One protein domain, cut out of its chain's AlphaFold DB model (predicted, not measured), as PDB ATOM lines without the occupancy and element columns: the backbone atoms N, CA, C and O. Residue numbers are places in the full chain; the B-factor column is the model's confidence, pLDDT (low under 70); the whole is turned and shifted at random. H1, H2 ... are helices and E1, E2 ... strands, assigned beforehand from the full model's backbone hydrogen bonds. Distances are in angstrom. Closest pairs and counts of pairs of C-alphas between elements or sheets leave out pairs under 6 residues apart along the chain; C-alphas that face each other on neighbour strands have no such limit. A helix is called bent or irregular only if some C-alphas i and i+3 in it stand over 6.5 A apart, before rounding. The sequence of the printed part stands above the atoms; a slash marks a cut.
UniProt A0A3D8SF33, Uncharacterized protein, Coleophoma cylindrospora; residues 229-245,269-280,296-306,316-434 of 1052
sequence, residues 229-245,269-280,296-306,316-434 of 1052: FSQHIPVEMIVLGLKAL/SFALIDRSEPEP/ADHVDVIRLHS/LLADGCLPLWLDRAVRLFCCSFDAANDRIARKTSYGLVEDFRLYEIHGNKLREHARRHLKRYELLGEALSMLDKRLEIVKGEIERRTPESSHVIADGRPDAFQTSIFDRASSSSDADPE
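This is residues 229 to 245, 269 to 280, 296 to 306 and 316 to 434 of the 1052 residues of an uncharacterized protein of Coleophoma cylindrospora (UniProt A0A3D8SF33). Three long helices, H2, H3 and H4a, run side by side in an up-and-down bundle, each against the one before; short helix H1 crosses H2, next to a small antiparallel sheet, order E1 E3 E2. Past the bundle's end, bent H4 turns into arm H4b, residues 407 to 414 stick out, and an unnamed tail folds back towards H1. The printed part has 159 residues, mostly helix by class, with three strands and four helices in the order E1 H1 E2 E3 H2 H3 H4. It is compact, radius of gyration of the C-alphas 16.8 A, spanning 53 by 38 by 28 A.

Edge strand E1, residues 232 to 234, is antiparallel to E3, residues 301 to 304; N 233 and O 302 are within hydrogen-bond range at 2.8 A. H1, residues 235 to 244, irregular with C-alphas 240 and 243 7.4 A apart, touches the hub H2, residues 322 to 346, only just about perpendicular at 72 degrees; the closest C-alphas, Gly 241 and Ser 336, are 3.9 A apart. Edge strand E2, residues 273 to 276, is antiparallel to E3, N 303 to O 274 2.8 A. H3, residues 353 to 376, irregular with C-alphas 372 and 375 7.4 A apart, forms a hairpin with H2, closest C-alphas Val 330 and Leu 366, 6.6 A. H4, residues 380 to 410, one helix by its hydrogen bonds, is bent, C-alphas 400 and 403 being 6.7 A apart; H3 and arm H4a form a hairpin, closest C-alphas Leu 374 and Leu 380, 5.7 A. Every O i to N i+4 pair is within range in H2, H4a and H4b, against 3 of 6 in H1 and 18 of 20 in H3.

E1 begins at C-alpha 232 (33.118, 90.152, 81.422). H2 is 36.0 A long, H3 35.5 A and H4a, residues 380 to 400, 30.0 A; H4b, residues 403 to 410, ends at C-alpha 410 (42.951, 73.892, 102.733).

Cuts leave C-alpha gaps of 24.2 A from 245 to 269, 12.5 A from 280 to 296 and 15.0 A from 306 to 316. Of the links printed whole, none is long. Confidence is under 70 in 37 residues, among them 403 to 418 and 424 to 434.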
ATOM      1  N   PHE A 229      34.513  88.389  72.459       94.19
ATOM      2  CA  PHE A 229      34.993  87.922  73.770       94.19
ATOM      3  C   PHE A 229      33.844  87.416  74.674       94.19
ATOM      4  O   PHE A 229      32.658  87.572  74.377       94.19
ATOM      5  N   SER A 230      34.179  86.811  75.825       88.75
ATOM      6  CA  SER A 230      33.204  86.611  76.914       88.75
ATOM      7  C   SER A 230      32.688  87.960  77.444       88.75
ATOM      8  O   SER A 230      33.352  88.983  77.300       88.75
ATOM      9  N   GLN A 231      31.510  87.969  78.077       85.12
ATOM     10  CA  GLN A 231      30.815  89.204  78.473       85.12
ATOM     11  C   GLN A 231      31.544  90.064  79.506       85.12
ATOM     12  O   GLN A 231      31.239  91.247  79.585       85.12
ATOM     13  N   HIS A 232      32.435  89.483  80.311       86.19
ATOM     14  CA  HIS A 232      33.118  90.152  81.422       86.19
ATOM     15  C   HIS A 232      34.622  90.162  81.148       86.19
ATOM     16  O   HIS A 232      35.307  89.194  81.459       86.19
ATOM     17  N   ILE A 233      35.115  91.228  80.520       91.00
ATOM     18  CA  ILE A 233      36.476  91.350  79.991       91.00
ATOM     19  C   ILE A 233      37.325  92.152  80.990       91.00
ATOM     20  O   ILE A 233      37.003  93.318  81.224       91.00
ATOM     21  N   PRO A 234      38.399  91.591  81.580       90.31
ATOM     22  CA  PRO A 234      39.309  92.366  82.423       90.31
ATOM     23  C   PRO A 234      39.998  93.469  81.610       90.31
ATOM     24  O   PRO A 234      40.497  93.204  80.514       90.31
ATOM     25  N   VAL A 235      40.071  94.693  82.136       90.25
ATOM     26  CA  VAL A 235      40.683  95.833  81.427       90.25
ATOM     27  C   VAL A 235      42.150  95.557  81.104       90.25
ATOM     28  O   VAL A 235      42.577  95.761  79.968       90.25
ATOM     29  N   GLU A 236      42.906  94.994  82.048       88.69
ATOM     30  CA  GLU A 236      44.319  94.678  81.821       88.69
ATOM     31  C   GLU A 236      44.519  93.565  80.772       88.69
ATOM     32  O   GLU A 236      45.543  93.560  80.092       88.69
ATOM     33  N   MET A 237      43.530  92.686  80.537       92.19
ATOM     34  CA  MET A 237      43.578  91.737  79.411       92.19
ATOM     35  C   MET A 237      43.610  92.479  78.067       92.19
ATOM     36  O   MET A 237      44.314  92.047  77.153       92.19
ATOM     37  N   ILE A 238      42.891  93.601  77.952       92.94
ATOM     38  CA  ILE A 238      42.907  94.460  76.762       92.94
ATOM     39  C   ILE A 238      44.262  95.167  76.664       92.94
ATOM     40  O   ILE A 238      44.920  95.050  75.633       92.94
ATOM     41  N   VAL A 239      44.705  95.829  77.745       91.44
ATOM     42  CA  VAL A 239      45.976  96.583  77.820       91.44
ATOM     43  C   VAL A 239      47.174  95.718  77.407       91.44
ATOM     44  O   VAL A 239      47.929  96.091  76.512       91.44
ATOM     45  N   LEU A 240      47.303  94.517  77.982       91.00
ATOM     46  CA  LEU A 240      48.363  93.549  77.668       91.00
ATOM     47  C   LEU A 240      48.441  93.177  76.175       91.00
ATOM     48  O   LEU A 240      49.527  92.885  75.669       91.00
ATOM     49  N   GLY A 241      47.299  93.170  75.482       92.00
ATOM     50  CA  GLY A 241      47.184  92.791  74.077       92.00
ATOM     51  C   GLY A 241      47.170  93.956  73.080       92.00
ATOM     52  O   GLY A 241      47.192  93.697  71.877       92.00
ATOM     53  N   LEU A 242      47.175  95.223  73.532       91.31
ATOM     54  CA  LEU A 242      47.115  96.403  72.649       91.31
ATOM     55  C   LEU A 242      48.223  96.417  71.588       91.31
ATOM     56  O   LEU A 242      47.977  96.796  70.448       91.31
ATOM     57  N   LYS A 243      49.424  95.940  71.939       89.69
ATOM     58  CA  LYS A 243      50.600  95.887  71.049       89.69
ATOM     59  C   LYS A 243      50.447  94.975  69.817       89.69
ATOM     60  O   LYS A 243      51.342  94.959  68.979       89.69
ATOM     61  N   ALA A 244      49.362  94.200  69.718       91.62
ATOM     62  CA  ALA A 244      49.035  93.375  68.550       91.62
ATOM     63  C   ALA A 244      47.953  93.982  67.638       91.62
ATOM     64  O   ALA A 244      47.552  93.336  66.669       91.62
ATOM     65  N   LEU A 245      47.460  95.190  67.940       92.69
ATOM     66  CA  LEU A 245      46.487  95.888  67.105       92.69
ATOM     67  C   LEU A 245      47.174  96.815  66.098       92.69
ATOM     68  O   LEU A 245      47.968  97.679  66.453       92.69
ATOM     69  N   SER A 269      29.009 106.323  77.880       84.12
ATOM     70  CA  SER A 269      27.974 107.358  77.690       84.12
ATOM     71  C   SER A 269      26.868 106.943  76.710       84.12
ATOM     72  O   SER A 269      25.741 107.407  76.836       84.12
ATOM     73  N   PHE A 270      27.148 106.024  75.780       84.06
ATOM     74  CA  PHE A 270      26.138 105.402  74.910       84.06
ATOM     75  C   PHE A 270      25.608 104.047  75.431       84.06
ATOM     76  O   PHE A 270      24.909 103.345  74.701       84.06
ATOM     77  N   ALA A 271      25.955 103.656  76.667       83.50
ATOM     78  CA  ALA A 271      25.598 102.377  77.298       83.50
ATOM     79  C   ALA A 271      25.872 101.127  76.432       83.50
ATOM     80  O   ALA A 271      25.153 100.124  76.490       83.50
ATOM     81  N   LEU A 272      26.929 101.180  75.614       85.81
ATOM     82  CA  LEU A 272      27.405 100.035  74.835       85.81
ATOM     83  C   LEU A 272      28.262  99.103  75.700       85.81
ATOM     84  O   LEU A 272      28.245  97.889  75.496       85.81
ATOM     85  N   ILE A 273      28.957  99.669  76.690       88.62
ATOM     86  CA  ILE A 273      29.612  98.947  77.782       88.62
ATOM     87  C   ILE A 273      29.092  99.432  79.138       88.62
ATOM     88  O   ILE A 273      28.560 100.534  79.249       88.62
ATOM     89  N   ASP A 274      29.310  98.614  80.162       84.38
ATOM     90  CA  ASP A 274      29.181  98.951  81.582       84.38
ATOM     91  C   ASP A 274      30.502  98.566  82.269       84.38
ATOM     92  O   ASP A 274      30.960  97.434  82.103       84.38
ATOM     93  N   ARG A 275      31.159  99.491  82.978       84.38
ATOM     94  CA  ARG A 275      32.452  99.241  83.641       84.38
ATOM     95  C   ARG A 275      32.264  99.123  85.148       84.38
ATOM     96  O   ARG A 275      31.962 100.104  85.827       84.38
ATOM     97  N   SER A 276      32.530  97.937  85.686       76.75
ATOM     98  CA  SER A 276      32.660  97.746  87.127       76.75
ATOM     99  C   SER A 276      34.088  98.086  87.551       76.75
ATOM    100  O   SER A 276      34.930  97.194  87.671       76.75
ATOM    101  N   GLU A 277      34.359  99.377  87.766       65.38
ATOM    102  CA  GLU A 277      35.571  99.782  88.484       65.38
ATOM    103  C   GLU A 277      35.446  99.376  89.962       65.38
ATOM    104  O   GLU A 277      34.435  99.712  90.594       65.38
ATOM    105  N   PRO A 278      36.447  98.684  90.536       58.19
ATOM    106  CA  PRO A 278      36.489  98.430  91.970       58.19
ATOM    107  C   PRO A 278      36.634  99.741  92.753       58.19
ATOM    108  O   PRO A 278      37.451 100.596  92.402       58.19
ATOM    109  N   GLU A 279      35.856  99.883  93.830       47.34
ATOM    110  CA  GLU A 279      35.895 101.054  94.715       47.34
ATOM    111  C   GLU A 279      37.305 101.244  95.314       47.34
ATOM    112  O   GLU A 279      37.851 100.306  95.909       47.34
ATOM    113  N   PRO A 280      37.919 102.438  95.211       43.62
ATOM    114  CA  PRO A 280      39.233 102.689  95.787       43.62
ATOM    115  C   PRO A 280      39.141 102.660  97.316       43.62
ATOM    116  O   PRO A 280      38.665 103.600  97.953       43.62
ATOM    117  N   ALA A 296      36.800  90.042  93.756       45.69
ATOM    118  CA  ALA A 296      35.943  90.929  92.966       45.69
ATOM    119  C   ALA A 296      36.324  92.407  93.159       45.69
ATOM    120  O   ALA A 296      36.202  93.202  92.233       45.69
ATOM    121  N   ASP A 297      36.835  92.761  94.340       51.19
ATOM    122  CA  ASP A 297      37.021  94.149  94.765       51.19
ATOM    123  C   ASP A 297      38.331  94.794  94.259       51.19
ATOM    124  O   ASP A 297      38.648  95.916  94.659       51.19
ATOM    125  N   HIS A 298      39.119  94.120  93.405       57.31
ATOM    126  CA  HIS A 298      40.424  94.611  92.912       57.31
ATOM    127  C   HIS A 298      40.649  94.503  91.390       57.31
ATOM    128  O   HIS A 298      41.529  95.197  90.873       57.31
ATOM    129  N   VAL A 299      39.857  93.712  90.657       71.81
ATOM    130  CA  VAL A 299      39.978  93.555  89.195       71.81
ATOM    131  C   VAL A 299      39.026  94.516  88.477       71.81
ATOM    132  O   VAL A 299      37.821  94.501  88.711       71.81
ATOM    133  N   ASP A 300      39.558  95.342  87.575       82.12
ATOM    134  CA  ASP A 300      38.772  96.251  86.731       82.12
ATOM    135  C   ASP A 300      38.201  95.493  85.521       82.12
ATOM    136  O   ASP A 300      38.949  94.881  84.751       82.12
ATOM    137  N   VAL A 301      36.872  95.488  85.370       85.69
ATOM    138  CA  VAL A 301      36.157  94.642  84.399       85.69
ATOM    139  C   VAL A 301      35.144  95.446  83.589       85.69
ATOM    140  O   VAL A 301      34.323  96.192  84.121       85.69
ATOM    141  N   ILE A 302      35.154  95.210  82.279       90.06
ATOM    142  CA  ILE A 302      34.180  95.734  81.325       90.06
ATOM    143  C   ILE A 302      33.148  94.665  80.996       90.06
ATOM    144  O   ILE A 302      33.477  93.527  80.657       90.06
ATOM    145  N   ARG A 303      31.878  95.057  81.059       87.62
ATOM    146  CA  ARG A 303      30.720  94.225  80.768       87.62
ATOM    147  C   ARG A 303      30.092  94.631  79.435       87.62
ATOM    148  O   ARG A 303      29.516  95.710  79.317       87.62
ATOM    149  N   LEU A 304      30.160  93.743  78.443       87.44
ATOM    150  CA  LEU A 304      29.547  93.928  77.123       87.44
ATOM    151  C   LEU A 304      28.283  93.059  77.002       87.44
ATOM    152  O   LEU A 304      28.312  91.845  77.220       87.44
ATOM    153  N   HIS A 305      27.139  93.673  76.691       81.31
ATOM    154  CA  HIS A 305      25.852  92.967  76.647       81.31
ATOM    155  C   HIS A 305      25.725  92.086  75.394       81.31
ATOM    156  O   HIS A 305      25.971  92.558  74.291       81.31
ATOM    157  N   SER A 306      25.226  90.847  75.519       80.69
ATOM    158  CA  SER A 306      25.081  89.927  74.368       80.69
ATOM    159  C   SER A 306      24.266  90.475  73.199       80.69
ATOM    160  O   SER A 306      24.531  90.094  72.070       80.69
ATOM    161  N   LEU A 316      29.192  93.119  61.221       90.50
ATOM    162  CA  LEU A 316      30.483  92.729  60.641       90.50
ATOM    163  C   LEU A 316      30.365  91.579  59.628       90.50
ATOM    164  O   LEU A 316      31.188  91.481  58.714       90.50
ATOM    165  N   LEU A 317      29.370  90.703  59.784       88.12
ATOM    166  CA  LEU A 317      29.062  89.639  58.832       88.12
ATOM    167  C   LEU A 317      28.402  90.183  57.555       88.12
ATOM    168  O   LEU A 317      28.739  89.715  56.468       88.12
ATOM    169  N   ALA A 318      27.504  91.166  57.675       85.75
ATOM    170  CA  ALA A 318      26.886  91.854  56.539       85.75
ATOM    171  C   ALA A 318      27.897  92.717  55.762       85.75
ATOM    172  O   ALA A 318      27.929  92.663  54.535       85.75
ATOM    173  N   ASP A 319      28.786  93.417  56.472       87.06
ATOM    174  CA  ASP A 319      29.902  94.195  55.915       87.06
ATOM    175  C   ASP A 319      30.984  93.306  55.258       87.06
ATOM    176  O   ASP A 319      31.984  93.814  54.749       87.06
ATOM    177  N   GLY A 320      30.877  91.972  55.352       86.94
ATOM    178  CA  GLY A 320      31.898  91.009  54.914       86.94
ATOM    179  C   GLY A 320      33.213  91.046  55.715       86.94
ATOM    180  O   GLY A 320      34.084  90.203  55.509       86.94
ATOM    181  N   CYS A 321      33.359  91.987  56.652       92.06
ATOM    182  CA  CYS A 321      34.605  92.291  57.357       92.06
ATOM    183  C   CYS A 321      34.878  91.404  58.589       92.06
ATOM    184  O   CYS A 321      35.969  91.478  59.159       92.06
ATOM    185  N   LEU A 322      33.921  90.568  59.012       92.94
ATOM    186  CA  LEU A 322      34.015  89.689  60.188       92.94
ATOM    187  C   LEU A 322      35.358  88.950  60.364       92.94
ATOM    188  O   LEU A 322      35.892  89.027  61.470       92.94
ATOM    189  N   PRO A 323      35.938  88.253  59.360       92.25
ATOM    190  CA  PRO A 323      37.171  87.490  59.573       92.25
ATOM    191  C   PRO A 323      38.365  88.371  59.965       92.25
ATOM    192  O   PRO A 323      39.159  87.959  60.803       92.25
ATOM    193  N   LEU A 324      38.458  89.596  59.433       93.31
ATOM    194  CA  LEU A 324      39.529  90.550  59.744       93.31
ATOM    195  C   LEU A 324      39.456  91.031  61.204       93.31
ATOM    196  O   LEU A 324      40.466  91.118  61.900       93.31
ATOM    197  N   TRP A 325      38.250  91.333  61.689       95.56
ATOM    198  CA  TRP A 325      38.042  91.781  63.070       95.56
ATOM    199  C   TRP A 325      38.141  90.636  64.085       95.56
ATOM    200  O   TRP A 325      38.618  90.847  65.200       95.56
ATOM    201  N   LEU A 326      37.766  89.419  63.686       95.38
ATOM    202  CA  LEU A 326      37.945  88.212  64.489       95.38
ATOM    203  C   LEU A 326      39.424  87.803  64.590       95.38
ATOM    204  O   LEU A 326      39.869  87.442  65.676       95.38
ATOM    205  N   ASP A 327      40.206  87.928  63.514       94.00
ATOM    206  CA  ASP A 327      41.663  87.749  63.558       94.00
ATOM    207  C   ASP A 327      42.319  88.759  64.519       94.00
ATOM    208  O   ASP A 327      43.022  88.353  65.442       94.00
ATOM    209  N   ARG A 328      41.988  90.058  64.427       95.56
ATOM    210  CA  ARG A 328      42.434  91.076  65.407       95.56
ATOM    211  C   ARG A 328      42.076  90.715  66.854       95.56
ATOM    212  O   ARG A 328      42.906  90.878  67.748       95.56
ATOM    213  N   ALA A 329      40.869  90.198  67.095       96.88
ATOM    214  CA  ALA A 329      40.435  89.745  68.419       96.88
ATOM    215  C   ALA A 329      41.252  88.549  68.937       96.88
ATOM    216  O   ALA A 329      41.633  88.526  70.110       96.88
ATOM    217  N   VAL A 330      41.585  87.593  68.066       96.31
ATOM    218  CA  VAL A 330      42.459  86.462  68.403       96.31
ATOM    219  C   VAL A 330      43.904  86.913  68.632       96.31
ATOM    220  O   VAL A 330      44.500  86.508  69.629       96.31
ATOM    221  N   ARG A 331      44.458  87.796  67.790       95.00
ATOM    222  CA  ARG A 331      45.802  88.370  67.976       95.00
ATOM    223  C   ARG A 331      45.915  89.116  69.305       95.00
ATOM    224  O   ARG A 331      46.860  88.861  70.047       95.00
ATOM    225  N   LEU A 332      44.937  89.960  69.650       96.19
ATOM    226  CA  LEU A 332      44.890  90.655  70.942       96.19
ATOM    227  C   LEU A 332      44.840  89.666  72.118       96.19
ATOM    228  O   LEU A 332      45.594  89.829  73.075       96.19
ATOM    229  N   PHE A 333      44.019  88.613  72.038       96.94
ATOM    230  CA  PHE A 333      43.956  87.575  73.071       96.94
ATOM    231  C   PHE A 333      45.283  86.816  73.231       96.94
ATOM    232  O   PHE A 333      45.797  86.718  74.344       96.94
ATOM    233  N   CYS A 334      45.857  86.309  72.137       96.00
ATOM    234  CA  CYS A 334      47.112  85.556  72.168       96.00
ATOM    235  C   CYS A 334      48.265  86.428  72.673       96.00
ATOM    236  O   CYS A 334      49.030  85.997  73.527       96.00
ATOM    237  N   CYS A 335      48.350  87.677  72.212       95.19
ATOM    238  CA  CYS A 335      49.382  88.615  72.637       95.19
ATOM    239  C   CYS A 335      49.236  89.028  74.110       95.19
ATOM    240  O   CYS A 335      50.236  89.168  74.817       95.19
ATOM    241  N   SER A 336      47.990  89.164  74.579       95.19
ATOM    242  CA  SER A 336      47.657  89.388  75.986       95.19
ATOM    243  C   SER A 336      48.092  88.214  76.860       95.19
ATOM    244  O   SER A 336      48.795  88.422  77.846       95.19
ATOM    245  N   PHE A 337      47.736  86.984  76.473       94.81
ATOM    246  CA  PHE A 337      48.148  85.771  77.177       94.81
ATOM    247  C   PHE A 337      49.668  85.616  77.205       94.81
ATOM    248  O   PHE A 337      50.235  85.391  78.273       94.81
ATOM    249  N   ASP A 338      50.331  85.781  76.057       93.75
ATOM    250  CA  ASP A 338      51.784  85.680  75.964       93.75
ATOM    251  C   ASP A 338      52.427  86.677  76.934       93.75
ATOM    252  O   ASP A 338      53.213  86.265  77.778       93.75
ATOM    253  N   ALA A 339      52.021  87.955  76.906       91.75
ATOM    254  CA  ALA A 339      52.521  88.998  77.804       91.75
ATOM    255  C   ALA A 339      52.171  88.773  79.292       91.75
ATOM    256  O   ALA A 339      52.937  89.188  80.169       91.75
ATOM    257  N   ALA A 340      51.045  88.118  79.590       90.12
ATOM    258  CA  ALA A 340      50.667  87.725  80.943       90.12
ATOM    259  C   ALA A 340      51.574  86.605  81.475       90.12
ATOM    260  O   ALA A 340      52.176  86.748  82.541       90.12
ATOM    261  N   ASN A 341      51.740  85.532  80.703       90.06
ATOM    262  CA  ASN A 341      52.624  84.414  81.025       90.06
ATOM    263  C   ASN A 341      54.074  84.896  81.242       90.06
ATOM    264  O   ASN A 341      54.735  84.530  82.210       90.06
ATOM    265  N   ASP A 342      54.519  85.835  80.407       87.69
ATOM    266  CA  ASP A 342      55.807  86.527  80.488       87.69
ATOM    267  C   ASP A 342      55.999  87.309  81.811       87.69
ATOM    268  O   ASP A 342      57.080  87.320  82.407       87.69
ATOM    269  N   ARG A 343      54.947  87.980  82.309       86.50
ATOM    270  CA  ARG A 343      54.952  88.654  83.625       86.50
ATOM    271  C   ARG A 343      54.974  87.646  84.777       86.50
ATOM    272  O   ARG A 343      55.696  87.882  85.743       86.50
ATOM    273  N   ILE A 344      54.225  86.548  84.665       85.25
ATOM    274  CA  ILE A 344      54.150  85.460  85.655       85.25
ATOM    275  C   ILE A 344      55.511  84.764  85.796       85.25
ATOM    276  O   ILE A 344      56.009  84.604  86.908       85.25
ATOM    277  N   ALA A 345      56.173  84.448  84.680       83.81
ATOM    278  CA  ALA A 345      57.519  83.874  84.674       83.81
ATOM    279  C   ALA A 345      58.569  84.808  85.310       83.81
ATOM    280  O   ALA A 345      59.479  84.350  85.999       83.81
ATOM    281  N   ARG A 346      58.439  86.132  85.122       81.00
ATOM    282  CA  ARG A 346      59.349  87.138  85.707       81.00
ATOM    283  C   ARG A 346      59.054  87.501  87.166       81.00
ATOM    284  O   ARG A 346      59.940  88.029  87.838       81.00
ATOM    285  N   LYS A 347      57.831  87.280  87.656       75.81
ATOM    286  CA  LYS A 347      57.417  87.587  89.032       75.81
ATOM    287  C   LYS A 347      56.622  86.415  89.614       75.81
ATOM    288  O   LYS A 347      55.416  86.316  89.412       75.81
ATOM    289  N   THR A 348      57.277  85.606  90.443       61.78
ATOM    290  CA  THR A 348      56.689  84.432  91.120       61.78
ATOM    291  C   THR A 348      55.495  84.730  92.037       61.78
ATOM    292  O   THR A 348      54.822  83.802  92.473       61.78
ATOM    293  N   SER A 349      55.202  86.003  92.321       64.88
ATOM    294  CA  SER A 349      54.040  86.453  93.097       64.88
ATOM    295  C   SER A 349      52.785  86.745  92.252       64.88
ATOM    296  O   SER A 349      51.896  87.450  92.721       64.88
ATOM    297  N   TYR A 350      52.724  86.290  90.996       69.31
ATOM    298  CA  TYR A 350      51.603  86.531  90.073       69.31
ATOM    299  C   TYR A 350      51.147  85.236  89.382       69.31
ATOM    300  O   TYR A 350      51.918  84.282  89.235       69.31
ATOM    301  N   GLY A 351      49.900  85.231  88.903       71.50
ATOM    302  CA  GLY A 351      49.315  84.129  88.136       71.50
ATOM    303  C   GLY A 351      48.469  83.203  89.000       71.50
ATOM    304  O   GLY A 351      48.876  82.083  89.315       71.50
ATOM    305  N   LEU A 352      47.282  83.669  89.371       77.38
ATOM    306  CA  LEU A 352      46.283  82.842  90.039       77.38
ATOM    307  C   LEU A 352      45.681  81.826  89.054       77.38
ATOM    308  O   LEU A 352      45.637  82.064  87.847       77.38
ATOM    309  N   VAL A 353      45.138  80.712  89.558       78.25
ATOM    310  CA  VAL A 353      44.362  79.759  88.729       78.25
ATOM    311  C   VAL A 353      43.179  80.458  88.046       78.25
ATOM    312  O   VAL A 353      42.804  80.113  86.927       78.25
ATOM    313  N   GLU A 354      42.632  81.484  88.692       76.69
ATOM    314  CA  GLU A 354      41.526  82.305  88.199       76.69
ATOM    315  C   GLU A 354      41.928  83.090  86.948       76.69
ATOM    316  O   GLU A 354      41.135  83.182  86.013       76.69
ATOM    317  N   ASP A 355      43.173  83.577  86.887       86.31
ATOM    318  CA  ASP A 355      43.699  84.311  85.735       86.31
ATOM    319  C   ASP A 355      43.698  83.407  84.489       86.31
ATOM    320  O   ASP A 355      43.218  83.789  83.418       86.31
ATOM    321  N   PHE A 356      44.157  82.160  84.646       88.00
ATOM    322  CA  PHE A 356      44.153  81.161  83.577       88.00
ATOM    323  C   PHE A 356      42.738  80.683  83.222       88.00
ATOM    324  O   PHE A 356      42.431  80.547  82.040       88.00
ATOM    325  N   ARG A 357      41.837  80.506  84.200       85.44
ATOM    326  CA  ARG A 357      40.417  80.188  83.938       85.44
ATOM    327  C   ARG A 357      39.702  81.315  83.182       85.44
ATOM    328  O   ARG A 357      38.878  81.033  82.314       85.44
ATOM    329  N   LEU A 358      40.041  82.581  83.436       88.00
ATOM    330  CA  LEU A 358      39.566  83.713  82.633       88.00
ATOM    331  C   LEU A 358      40.101  83.632  81.194       88.00
ATOM    332  O   LEU A 358      39.307  83.716  80.254       88.00
ATOM    333  N   TYR A 359      41.400  83.383  80.991       92.44
ATOM    334  CA  TYR A 359      41.932  83.132  79.644       92.44
ATOM    335  C   TYR A 359      41.239  81.938  78.957       92.44
ATOM    336  O   TYR A 359      40.883  82.048  77.783       92.44
ATOM    337  N   GLU A 360      40.935  80.843  79.667       91.00
ATOM    338  CA  GLU A 360      40.173  79.716  79.111       91.00
ATOM    339  C   GLU A 360      38.761  80.137  78.661       91.00
ATOM    340  O   GLU A 360      38.343  79.791  77.552       91.00
ATOM    341  N   ILE A 361      38.021  80.890  79.481       88.62
ATOM    342  CA  ILE A 361      36.659  81.351  79.163       88.62
ATOM    343  C   ILE A 361      36.655  82.232  77.902       88.62
ATOM    344  O   ILE A 361      35.836  82.025  77.002       88.62
ATOM    345  N   HIS A 362      37.574  83.197  77.804       93.19
ATOM    346  CA  HIS A 362      37.633  84.111  76.658       93.19
ATOM    347  C   HIS A 362      38.173  83.427  75.394       93.19
ATOM    348  O   HIS A 362      37.580  83.576  74.323       93.19
ATOM    349  N   GLY A 363      39.227  82.616  75.510       93.75
ATOM    350  CA  GLY A 363      39.813  81.902  74.378       93.75
ATOM    351  C   GLY A 363      38.878  80.836  73.802       93.75
ATOM    352  O   GLY A 363      38.751  80.729  72.583       93.75
ATOM    353  N   ASN A 364      38.130  80.108  74.644       91.19
ATOM    354  CA  ASN A 364      37.081  79.202  74.163       91.19
ATOM    355  C   ASN A 364      35.994  79.940  73.375       91.19
ATOM    356  O   ASN A 364      35.527  79.416  72.362       91.19
ATOM    357  N   LYS A 365      35.611  81.153  73.797       90.88
ATOM    358  CA  LYS A 365      34.594  81.940  73.092       90.88
ATOM    359  C   LYS A 365      35.090  82.412  71.722       90.88
ATOM    360  O   LYS A 365      34.399  82.205  70.726       90.88
ATOM    361  N   LEU A 366      36.315  82.934  71.643       94.25
ATOM    362  CA  LEU A 366      36.960  83.287  70.369       94.25
ATOM    363  C   LEU A 366      37.072  82.070  69.435       94.25
ATOM    364  O   LEU A 366      36.750  82.157  68.249       94.25
ATOM    365  N   ARG A 367      37.440  80.906  69.985       93.25
ATOM    366  CA  ARG A 367      37.558  79.635  69.258       93.25
ATOM    367  C   ARG A 367      36.222  79.141  68.705       93.25
ATOM    368  O   ARG A 367      36.181  78.640  67.584       93.25
ATOM    369  N   GLU A 368      35.131  79.303  69.449       90.94
ATOM    370  CA  GLU A 368      33.768  79.007  68.989       90.94
ATOM    371  C   GLU A 368      33.388  79.867  67.771       90.94
ATOM    372  O   GLU A 368      32.883  79.343  66.776       90.94
ATOM    373  N   HIS A 369      33.681  81.174  67.808       90.25
ATOM    374  CA  HIS A 369      33.456  82.064  66.667       90.25
ATOM    375  C   HIS A 369      34.334  81.690  65.467       90.25
ATOM    376  O   HIS A 369      33.812  81.510  64.367       90.25
ATOM    377  N   ALA A 370      35.637  81.492  65.656       89.69
ATOM    378  CA  ALA A 370      36.529  81.182  64.544       89.69
ATOM    379  C   ALA A 370      36.226  79.811  63.910       89.69
ATOM    380  O   ALA A 370      36.136  79.720  62.687       89.69
ATOM    381  N   ARG A 371      35.929  78.762  64.696       89.44
ATOM    382  CA  ARG A 371      35.517  77.447  64.156       89.44
ATOM    383  C   ARG A 371      34.176  77.498  63.411       89.44
ATOM    384  O   ARG A 371      34.028  76.804  62.408       89.44
ATOM    385  N   ARG A 372      33.227  78.344  63.839       87.25
ATOM    386  CA  ARG A 372      31.949  78.579  63.132       87.25
ATOM    387  C   ARG A 372      32.149  79.173  61.731       87.25
ATOM    388  O   ARG A 372      31.371  78.865  60.832       87.25
ATOM    389  N   HIS A 373      33.172  80.008  61.545       84.50
ATOM    390  CA  HIS A 373      33.405  80.740  60.295       84.50
ATOM    391  C   HIS A 373      34.565  80.197  59.438       84.50
ATOM    392  O   HIS A 373      34.642  80.551  58.263       84.50
ATOM    393  N   LEU A 374      35.398  79.285  59.959       84.50
ATOM    394  CA  LEU A 374      36.556  78.698  59.263       84.50
ATOM    395  C   LEU A 374      36.222  78.136  57.873       84.50
ATOM    396  O   LEU A 374      36.924  78.434  56.915       84.50
ATOM    397  N   LYS A 375      35.110  77.395  57.729       81.44
ATOM    398  CA  LYS A 375      34.655  76.837  56.433       81.44
ATOM    399  C   LYS A 375      34.355  77.889  55.349       81.44
ATOM    400  O   LYS A 375      34.085  77.516  54.215       81.44
ATOM    401  N   ARG A 376      34.312  79.178  55.705       81.06
ATOM    402  CA  ARG A 376      34.021  80.304  54.804       81.06
ATOM    403  C   ARG A 376      35.220  81.244  54.623       81.06
ATOM    404  O   ARG A 376      35.232  81.999  53.660       81.06
ATOM    405  N   TYR A 377      36.201  81.214  55.530       83.31
ATOM    406  CA  TYR A 377      37.356  82.115  55.519       83.31
ATOM    407  C   TYR A 377      38.616  81.386  56.009       83.31
ATOM    408  O   TYR A 377      38.841  81.248  57.212       83.31
ATOM    409  N   GLU A 378      39.465  80.964  55.072       80.75
ATOM    410  CA  GLU A 378      40.705  80.219  55.350       80.75
ATOM    411  C   GLU A 378      41.716  81.022  56.185       80.75
ATOM    412  O   GLU A 378      42.463  80.447  56.975       80.75
ATOM    413  N   LEU A 379      41.666  82.357  56.102       78.44
ATOM    414  CA  LEU A 379      42.471  83.293  56.901       78.44
ATOM    415  C   LEU A 379      42.297  83.095  58.423       78.44
ATOM    416  O   LEU A 379      43.204  83.391  59.195       78.44
ATOM    417  N   LEU A 380      41.174  82.518  58.872       85.75
ATOM    418  CA  LEU A 380      40.962  82.153  60.279       85.75
ATOM    419  C   LEU A 380      41.751  80.902  60.720       85.75
ATOM    420  O   LEU A 380      41.780  80.599  61.913       85.75
ATOM    421  N   GLY A 381      42.382  80.169  59.797       85.75
ATOM    422  CA  GLY A 381      43.161  78.962  60.085       85.75
ATOM    423  C   GLY A 381      44.443  79.237  60.876       85.75
ATOM    424  O   GLY A 381      44.717  78.540  61.855       85.75
ATOM    425  N   GLU A 382      45.193  80.285  60.517       88.31
ATOM    426  CA  GLU A 382      46.383  80.706  61.275       88.31
ATOM    427  C   GLU A 382      45.988  81.187  62.679       88.31
ATOM    428  O   GLU A 382      46.544  80.722  63.676       88.31
ATOM    429  N   ALA A 383      44.963  82.043  62.762       89.31
ATOM    430  CA  ALA A 383      44.410  82.537  64.019       89.31
ATOM    431  C   ALA A 383      43.971  81.381  64.941       89.31
ATOM    432  O   ALA A 383      44.330  81.355  66.119       89.31
ATOM    433  N   LEU A 384      43.265  80.374  64.410       91.50
ATOM    434  CA  LEU A 384      42.905  79.171  65.167       91.50
ATOM    435  C   LEU A 384      44.126  78.367  65.618       91.50
ATOM    436  O   LEU A 384      44.171  77.974  66.779       91.50
ATOM    437  N   SER A 385      45.129  78.167  64.757       92.50
ATOM    438  CA  SER A 385      46.372  77.482  65.140       92.50
ATOM    439  C   SER A 385      47.105  78.219  66.266       92.50
ATOM    440  O   SER A 385      47.630  77.591  67.183       92.50
ATOM    441  N   MET A 386      47.124  79.553  66.225       92.50
ATOM    442  CA  MET A 386      47.708  80.393  67.269       92.50
ATOM    443  C   MET A 386      46.942  80.255  68.593       92.50
ATOM    444  O   MET A 386      47.572  80.101  69.642       92.50
ATOM    445  N   LEU A 387      45.607  80.277  68.529       94.12
ATOM    446  CA  LEU A 387      44.693  80.231  69.670       94.12
ATOM    447  C   LEU A 387      44.648  78.862  70.357       94.12
ATOM    448  O   LEU A 387      44.725  78.802  71.583       94.12
ATOM    449  N   ASP A 388      44.547  77.772  69.593       94.19
ATOM    450  CA  ASP A 388      44.509  76.412  70.145       94.19
ATOM    451  C   ASP A 388      45.814  76.091  70.901       94.19
ATOM    452  O   ASP A 388      45.746  75.635  72.040       94.19
ATOM    453  N   LYS A 389      46.983  76.493  70.372       94.94
ATOM    454  CA  LYS A 389      48.280  76.385  71.076       94.94
ATOM    455  C   LYS A 389      48.300  77.117  72.425       94.94
ATOM    456  O   LYS A 389      48.848  76.600  73.393       94.94
ATOM    457  N   ARG A 390      47.711  78.320  72.523       95.00
ATOM    458  CA  ARG A 390      47.618  79.039  73.814       95.00
ATOM    459  C   ARG A 390      46.628  78.362  74.759       95.00
ATOM    460  O   ARG A 390      46.908  78.269  75.948       95.00
ATOM    461  N   LEU A 391      45.505  77.853  74.253       93.75
ATOM    462  CA  LEU A 391      44.514  77.135  75.062       93.75
ATOM    463  C   LEU A 391      45.040  75.808  75.628       93.75
ATOM    464  O   LEU A 391      44.647  75.433  76.730       93.75
ATOM    465  N   GLU A 392      45.940  75.121  74.925       93.88
ATOM    466  CA  GLU A 392      46.647  73.941  75.446       93.88
ATOM    467  C   GLU A 392      47.566  74.306  76.623       93.88
ATOM    468  O   GLU A 392      47.494  73.668  77.674       93.88
ATOM    469  N   ILE A 393      48.345  75.392  76.508       93.00
ATOM    470  CA  ILE A 393      49.189  75.903  77.606       93.00
ATOM    471  C   ILE A 393      48.326  76.341  78.802       93.00
ATOM    472  O   ILE A 393      48.622  75.976  79.937       93.00
ATOM    473  N   VAL A 394      47.233  77.079  78.559       91.38
ATOM    474  CA  VAL A 394      46.274  77.497  79.599       91.38
ATOM    475  C   VAL A 394      45.733  76.291  80.368       91.38
ATOM    476  O   VAL A 394      45.695  76.327  81.594       91.38
ATOM    477  N   LYS A 395      45.347  75.214  79.673       89.12
ATOM    478  CA  LYS A 395      44.844  73.987  80.306       89.12
ATOM    479  C   LYS A 395      45.897  73.296  81.162       89.12
ATOM    480  O   LYS A 395      45.634  73.057  82.337       89.12
ATOM    481  N   GLY A 396      47.089  73.054  80.613       86.31
ATOM    482  CA  GLY A 396      48.183  72.434  81.363       86.31
ATOM    483  C   GLY A 396      48.573  73.236  82.610       86.31
ATOM    484  O   GLY A 396      48.861  72.658  83.654       86.31
ATOM    485  N   GLU A 397      48.508  74.567  82.548       87.12
ATOM    486  CA  GLU A 397      48.818  75.437  83.687       87.12
ATOM    487  C   GLU A 397      47.671  75.514  84.718       87.12
ATOM    488  O   GLU A 397      47.939  75.587  85.920       87.12
ATOM    489  N   ILE A 398      46.400  75.403  84.296       83.38
ATOM    490  CA  ILE A 398      45.262  75.171  85.209       83.38
ATOM    491  C   ILE A 398      45.433  73.826  85.919       83.38
ATOM    492  O   ILE A 398      45.307  73.770  87.143       83.38
ATOM    493  N   GLU A 399      45.736  72.754  85.187       82.62
ATOM    494  CA  GLU A 399      45.946  71.410  85.734       82.62
ATOM    495  C   GLU A 399      47.134  71.381  86.710       82.62
ATOM    496  O   GLU A 399      47.018  70.810  87.793       82.62
ATOM    497  N   ARG A 400      48.232  72.088  86.402       82.31
ATOM    498  CA  ARG A 400      49.412  72.197  87.276       82.31
ATOM    499  C   ARG A 400      49.165  73.029  88.543       82.31
ATOM    500  O   ARG A 400      49.615  72.634  89.617       82.31
ATOM    501  N   ARG A 401      48.463  74.169  88.454       76.50
ATOM    502  CA  ARG A 401      48.237  75.080  89.601       76.50
ATOM    503  C   ARG A 401      46.982  74.767  90.431       76.50
ATOM    504  O   ARG A 401      46.883  75.218  91.574       76.50
ATOM    505  N   THR A 402      46.020  73.998  89.913       74.44
ATOM    506  CA  THR A 402      44.829  73.557  90.674       74.44
ATOM    507  C   THR A 402      45.186  72.784  91.958       74.44
ATOM    508  O   THR A 402      44.609  73.112  92.999       74.44
ATOM    509  N   PRO A 403      46.150  71.838  91.985       66.00
ATOM    510  CA  PRO A 403      46.583  71.232  93.244       66.00
ATOM    511  C   PRO A 403      47.284  72.224  94.180       66.00
ATOM    512  O   PRO A 403      46.945  72.260  95.362       66.00
ATOM    513  N   GLU A 404      48.206  73.055  93.675       63.59
ATOM    514  CA  GLU A 404      48.952  74.047  94.476       63.59
ATOM    515  C   GLU A 404      47.998  75.001  95.217       63.59
ATOM    516  O   GLU A 404      48.047  75.130  96.441       63.59
ATOM    517  N   SER A 405      47.062  75.603  94.482       64.19
ATOM    518  CA  SER A 405      46.033  76.489  95.039       64.19
ATOM    519  C   SER A 405      45.065  75.767  95.981       64.19
ATOM    520  O   SER A 405      44.731  76.314  97.030       64.19
ATOM    521  N   SER A 406      44.675  74.518  95.692       63.75
ATOM    522  CA  SER A 406      43.855  73.712  96.616       63.75
ATOM    523  C   SER A 406      44.519  73.542  97.989       63.75
ATOM    524  O   SER A 406      43.826  73.578  99.004       63.75
ATOM    525  N   HIS A 407      45.850  73.407  98.034       58.62
ATOM    526  CA  HIS A 407      46.593  73.267  99.290       58.62
ATOM    527  C   HIS A 407      46.630  74.578 100.077       58.62
ATOM    528  O   HIS A 407      46.345  74.558 101.268       58.62
ATOM    529  N   VAL A 408      46.895  75.719  99.427       59.25
ATOM    530  CA  VAL A 408      46.879  77.043 100.093       59.25
ATOM    531  C   VAL A 408      45.526  77.311 100.762       59.25
ATOM    532  O   VAL A 408      45.478  77.774 101.902       59.25
ATOM    533  N   ILE A 409      44.433  76.953 100.082       58.97
ATOM    534  CA  ILE A 409      43.065  77.113 100.587       58.97
ATOM    535  C   ILE A 409      42.794  76.175 101.780       58.97
ATOM    536  O   ILE A 409      42.229  76.621 102.781       58.97
ATOM    537  N   ALA A 410      43.181  74.896 101.687       55.50
ATOM    538  CA  ALA A 410      42.951  73.892 102.733       55.50
ATOM    539  C   ALA A 410      43.785  74.148 104.005       55.50
ATOM    540  O   ALA A 410      43.260  74.054 105.113       55.50
ATOM    541  N   ASP A 411      45.045  74.575 103.852       54.50
ATOM    542  CA  ASP A 411      45.944  74.984 104.945       54.50
ATOM    543  C   ASP A 411      45.415  76.198 105.743       54.50
ATOM    544  O   ASP A 411      45.971  76.557 106.784       54.50
ATOM    545  N   GLY A 412      44.390  76.897 105.238       51.22
ATOM    546  CA  GLY A 412      43.814  78.092 105.859       51.22
ATOM    547  C   GLY A 412      44.757  79.302 105.902       51.22
ATOM    548  O   GLY A 412      44.426  80.319 106.521       51.22
ATOM    549  N   ARG A 413      45.923  79.217 105.247       51.44
ATOM    550  CA  ARG A 413      46.863  80.332 105.100       51.44
ATOM    551  C   ARG A 413      46.228  81.394 104.192       51.44
ATOM    552  O   ARG A 413      45.611  81.043 103.191       51.44
ATOM    553  N   PRO A 414      46.357  82.695 104.500       48.69
ATOM    554  CA  PRO A 414      45.939  83.732 103.562       48.69
ATOM    555  C   PRO A 414      46.794  83.675 102.285       48.69
ATOM    556  O   PRO A 414      47.992  83.402 102.372       48.69
ATOM    557  N   ASP A 415      46.205  84.029 101.135       52.50
ATOM    558  CA  ASP A 415      46.829  84.119  99.793       52.50
ATOM    559  C   ASP A 415      47.920  85.224  99.676       52.50
ATOM    560  O   ASP A 415      48.140  85.812  98.620       52.50
ATOM    561  N   ALA A 416      48.618  85.546 100.769       44.97
ATOM    562  CA  ALA A 416      49.379  86.775 101.013       44.97
ATOM    563  C   ALA A 416      50.617  87.014 100.116       44.97
ATOM    564  O   ALA A 416      51.372  87.953 100.363       44.97
ATOM    565  N   PHE A 417      50.831  86.181  99.094       51.75
ATOM    566  CA  PHE A 417      51.956  86.258  98.161       51.75
ATOM    567  C   PHE A 417      51.581  86.040  96.682       51.75
ATOM    568  O   PHE A 417      52.488  86.063  95.855       51.75
ATOM    569  N   GLN A 418      50.303  85.847  96.322       61.88
ATOM    570  CA  GLN A 418      49.872  85.769  94.916       61.88
ATOM    571  C   GLN A 418      48.799  86.820  94.599       61.88
ATOM    572  O   GLN A 418      47.700  86.785  95.145       61.88
ATOM    573  N   THR A 419      49.129  87.748  93.701       70.44
ATOM    574  CA  THR A 419      48.219  88.770  93.151       70.44
ATOM    575  C   THR A 419      47.730  88.371  91.759       70.44
ATOM    576  O   THR A 419      48.477  87.746  90.997       70.44
ATOM    577  N   SER A 420      46.505  88.761  91.395       77.62
ATOM    578  CA  SER A 420      45.987  88.547  90.040       77.62
ATOM    579  C   SER A 420      46.797  89.361  89.037       77.62
ATOM    580  O   SER A 420      47.155  90.524  89.264       77.62
ATOM    581  N   ILE A 421      47.040  88.785  87.862       81.81
ATOM    582  CA  ILE A 421      47.608  89.544  86.746       81.81
ATOM    583  C   ILE A 421      46.699  90.688  86.265       81.81
ATOM    584  O   ILE A 421      47.186  91.617  85.622       81.81
ATOM    585  N   PHE A 422      45.409  90.642  86.612       82.31
ATOM    586  CA  PHE A 422      44.400  91.637  86.257       82.31
ATOM    587  C   PHE A 422      44.042  92.613  87.398       82.31
ATOM    588  O   PHE A 422      43.186  93.476  87.196       82.31
ATOM    589  N   ASP A 423      44.677  92.513  88.575       76.56
ATOM    590  CA  ASP A 423      44.482  93.474  89.673       76.56
ATOM    591  C   ASP A 423      44.777  94.913  89.216       76.56
ATOM    592  O   ASP A 423      45.701  95.160  88.439       76.56
ATOM    593  N   ARG A 424      44.071  95.911  89.761       65.69
ATOM    594  CA  ARG A 424      44.291  97.328  89.410       65.69
ATOM    595  C   ARG A 424      45.726  97.813  89.681       65.69
ATOM    596  O   ARG A 424      46.195  98.710  88.992       65.69
ATOM    597  N   ALA A 425      46.443  97.202  90.629       53.00
ATOM    598  CA  ALA A 425      47.869  97.465  90.878       53.00
ATOM    599  C   ALA A 425      48.820  96.766  89.879       53.00
ATOM    600  O   ALA A 425      49.977  97.163  89.742       53.00
ATOM    601  N   SER A 426      48.334  95.734  89.183       55.69
ATOM    602  CA  SER A 426      48.981  95.097  88.028       55.69
ATOM    603  C   SER A 426      48.727  95.871  86.734       55.69
ATOM    604  O   SER A 426      49.469  95.681  85.765       55.69
ATOM    605  N   SER A 427      47.681  96.707  86.702       57.00
ATOM    606  CA  SER A 427      47.265  97.390  85.485       57.00
ATOM    607  C   SER A 427      48.237  98.494  85.090       57.00
ATOM    608  O   SER A 427      48.639  99.319  85.913       57.00
ATOM    609  N   SER A 428      48.672  98.480  83.831       49.25
ATOM    610  CA  SER A 428      49.692  99.424  83.371       49.25
ATOM    611  C   SER A 428      49.115 100.814  83.139       49.25
ATOM    612  O   SER A 428      48.044 100.963  82.554       49.25
ATOM    613  N   SER A 429      49.918 101.838  83.437       49.75
ATOM    614  CA  SER A 429      49.664 103.252  83.100       49.75
ATOM    615  C   SER A 429      49.583 103.552  81.593       49.75
ATOM    616  O   SER A 429      49.601 104.701  81.178       49.75
ATOM    617  N   ASP A 430      49.480 102.522  80.757       50.00
ATOM    618  CA  ASP A 430      49.149 102.609  79.336       50.00
ATOM    619  C   ASP A 430      47.631 102.823  79.108       50.00
ATOM    620  O   ASP A 430      47.202 103.254  78.033       50.00
ATOM    621  N   ALA A 431      46.815 102.567  80.144       52.03
ATOM    622  CA  ALA A 431      45.413 102.982  80.219       52.03
ATOM    623  C   ALA A 431      45.227 104.429  80.724       52.03
ATOM    624  O   ALA A 431      44.188 105.034  80.444       52.03
ATOM    625  N   ASP A 432      46.203 104.978  81.455       54.25
ATOM    626  CA  ASP A 432      46.241 106.377  81.907       54.25
ATOM    627  C   ASP A 432      46.469 107.340  80.714       54.25
ATOM    628  O   ASP A 432      46.781 106.889  79.608       54.25
ATOM    629  N   PRO A 433      46.273 108.666  80.873       51.25
ATOM    630  CA  PRO A 433      46.668 109.654  79.866       51.25
ATOM    631  C   PRO A 433      48.126 109.497  79.414       51.25
ATOM    632  O   PRO A 433      49.051 109.700  80.202       51.25
ATOM    633  N   GLU A 434      48.336 109.261  78.115       51.56
ATOM    634  CA  GLU A 434      49.619 109.566  77.476       51.56
ATOM    635  C   GLU A 434      49.923 111.057  77.692       51.56
ATOM    636  O   GLU A 434      49.119 111.916  77.314       51.56
TER     637      GLU A 434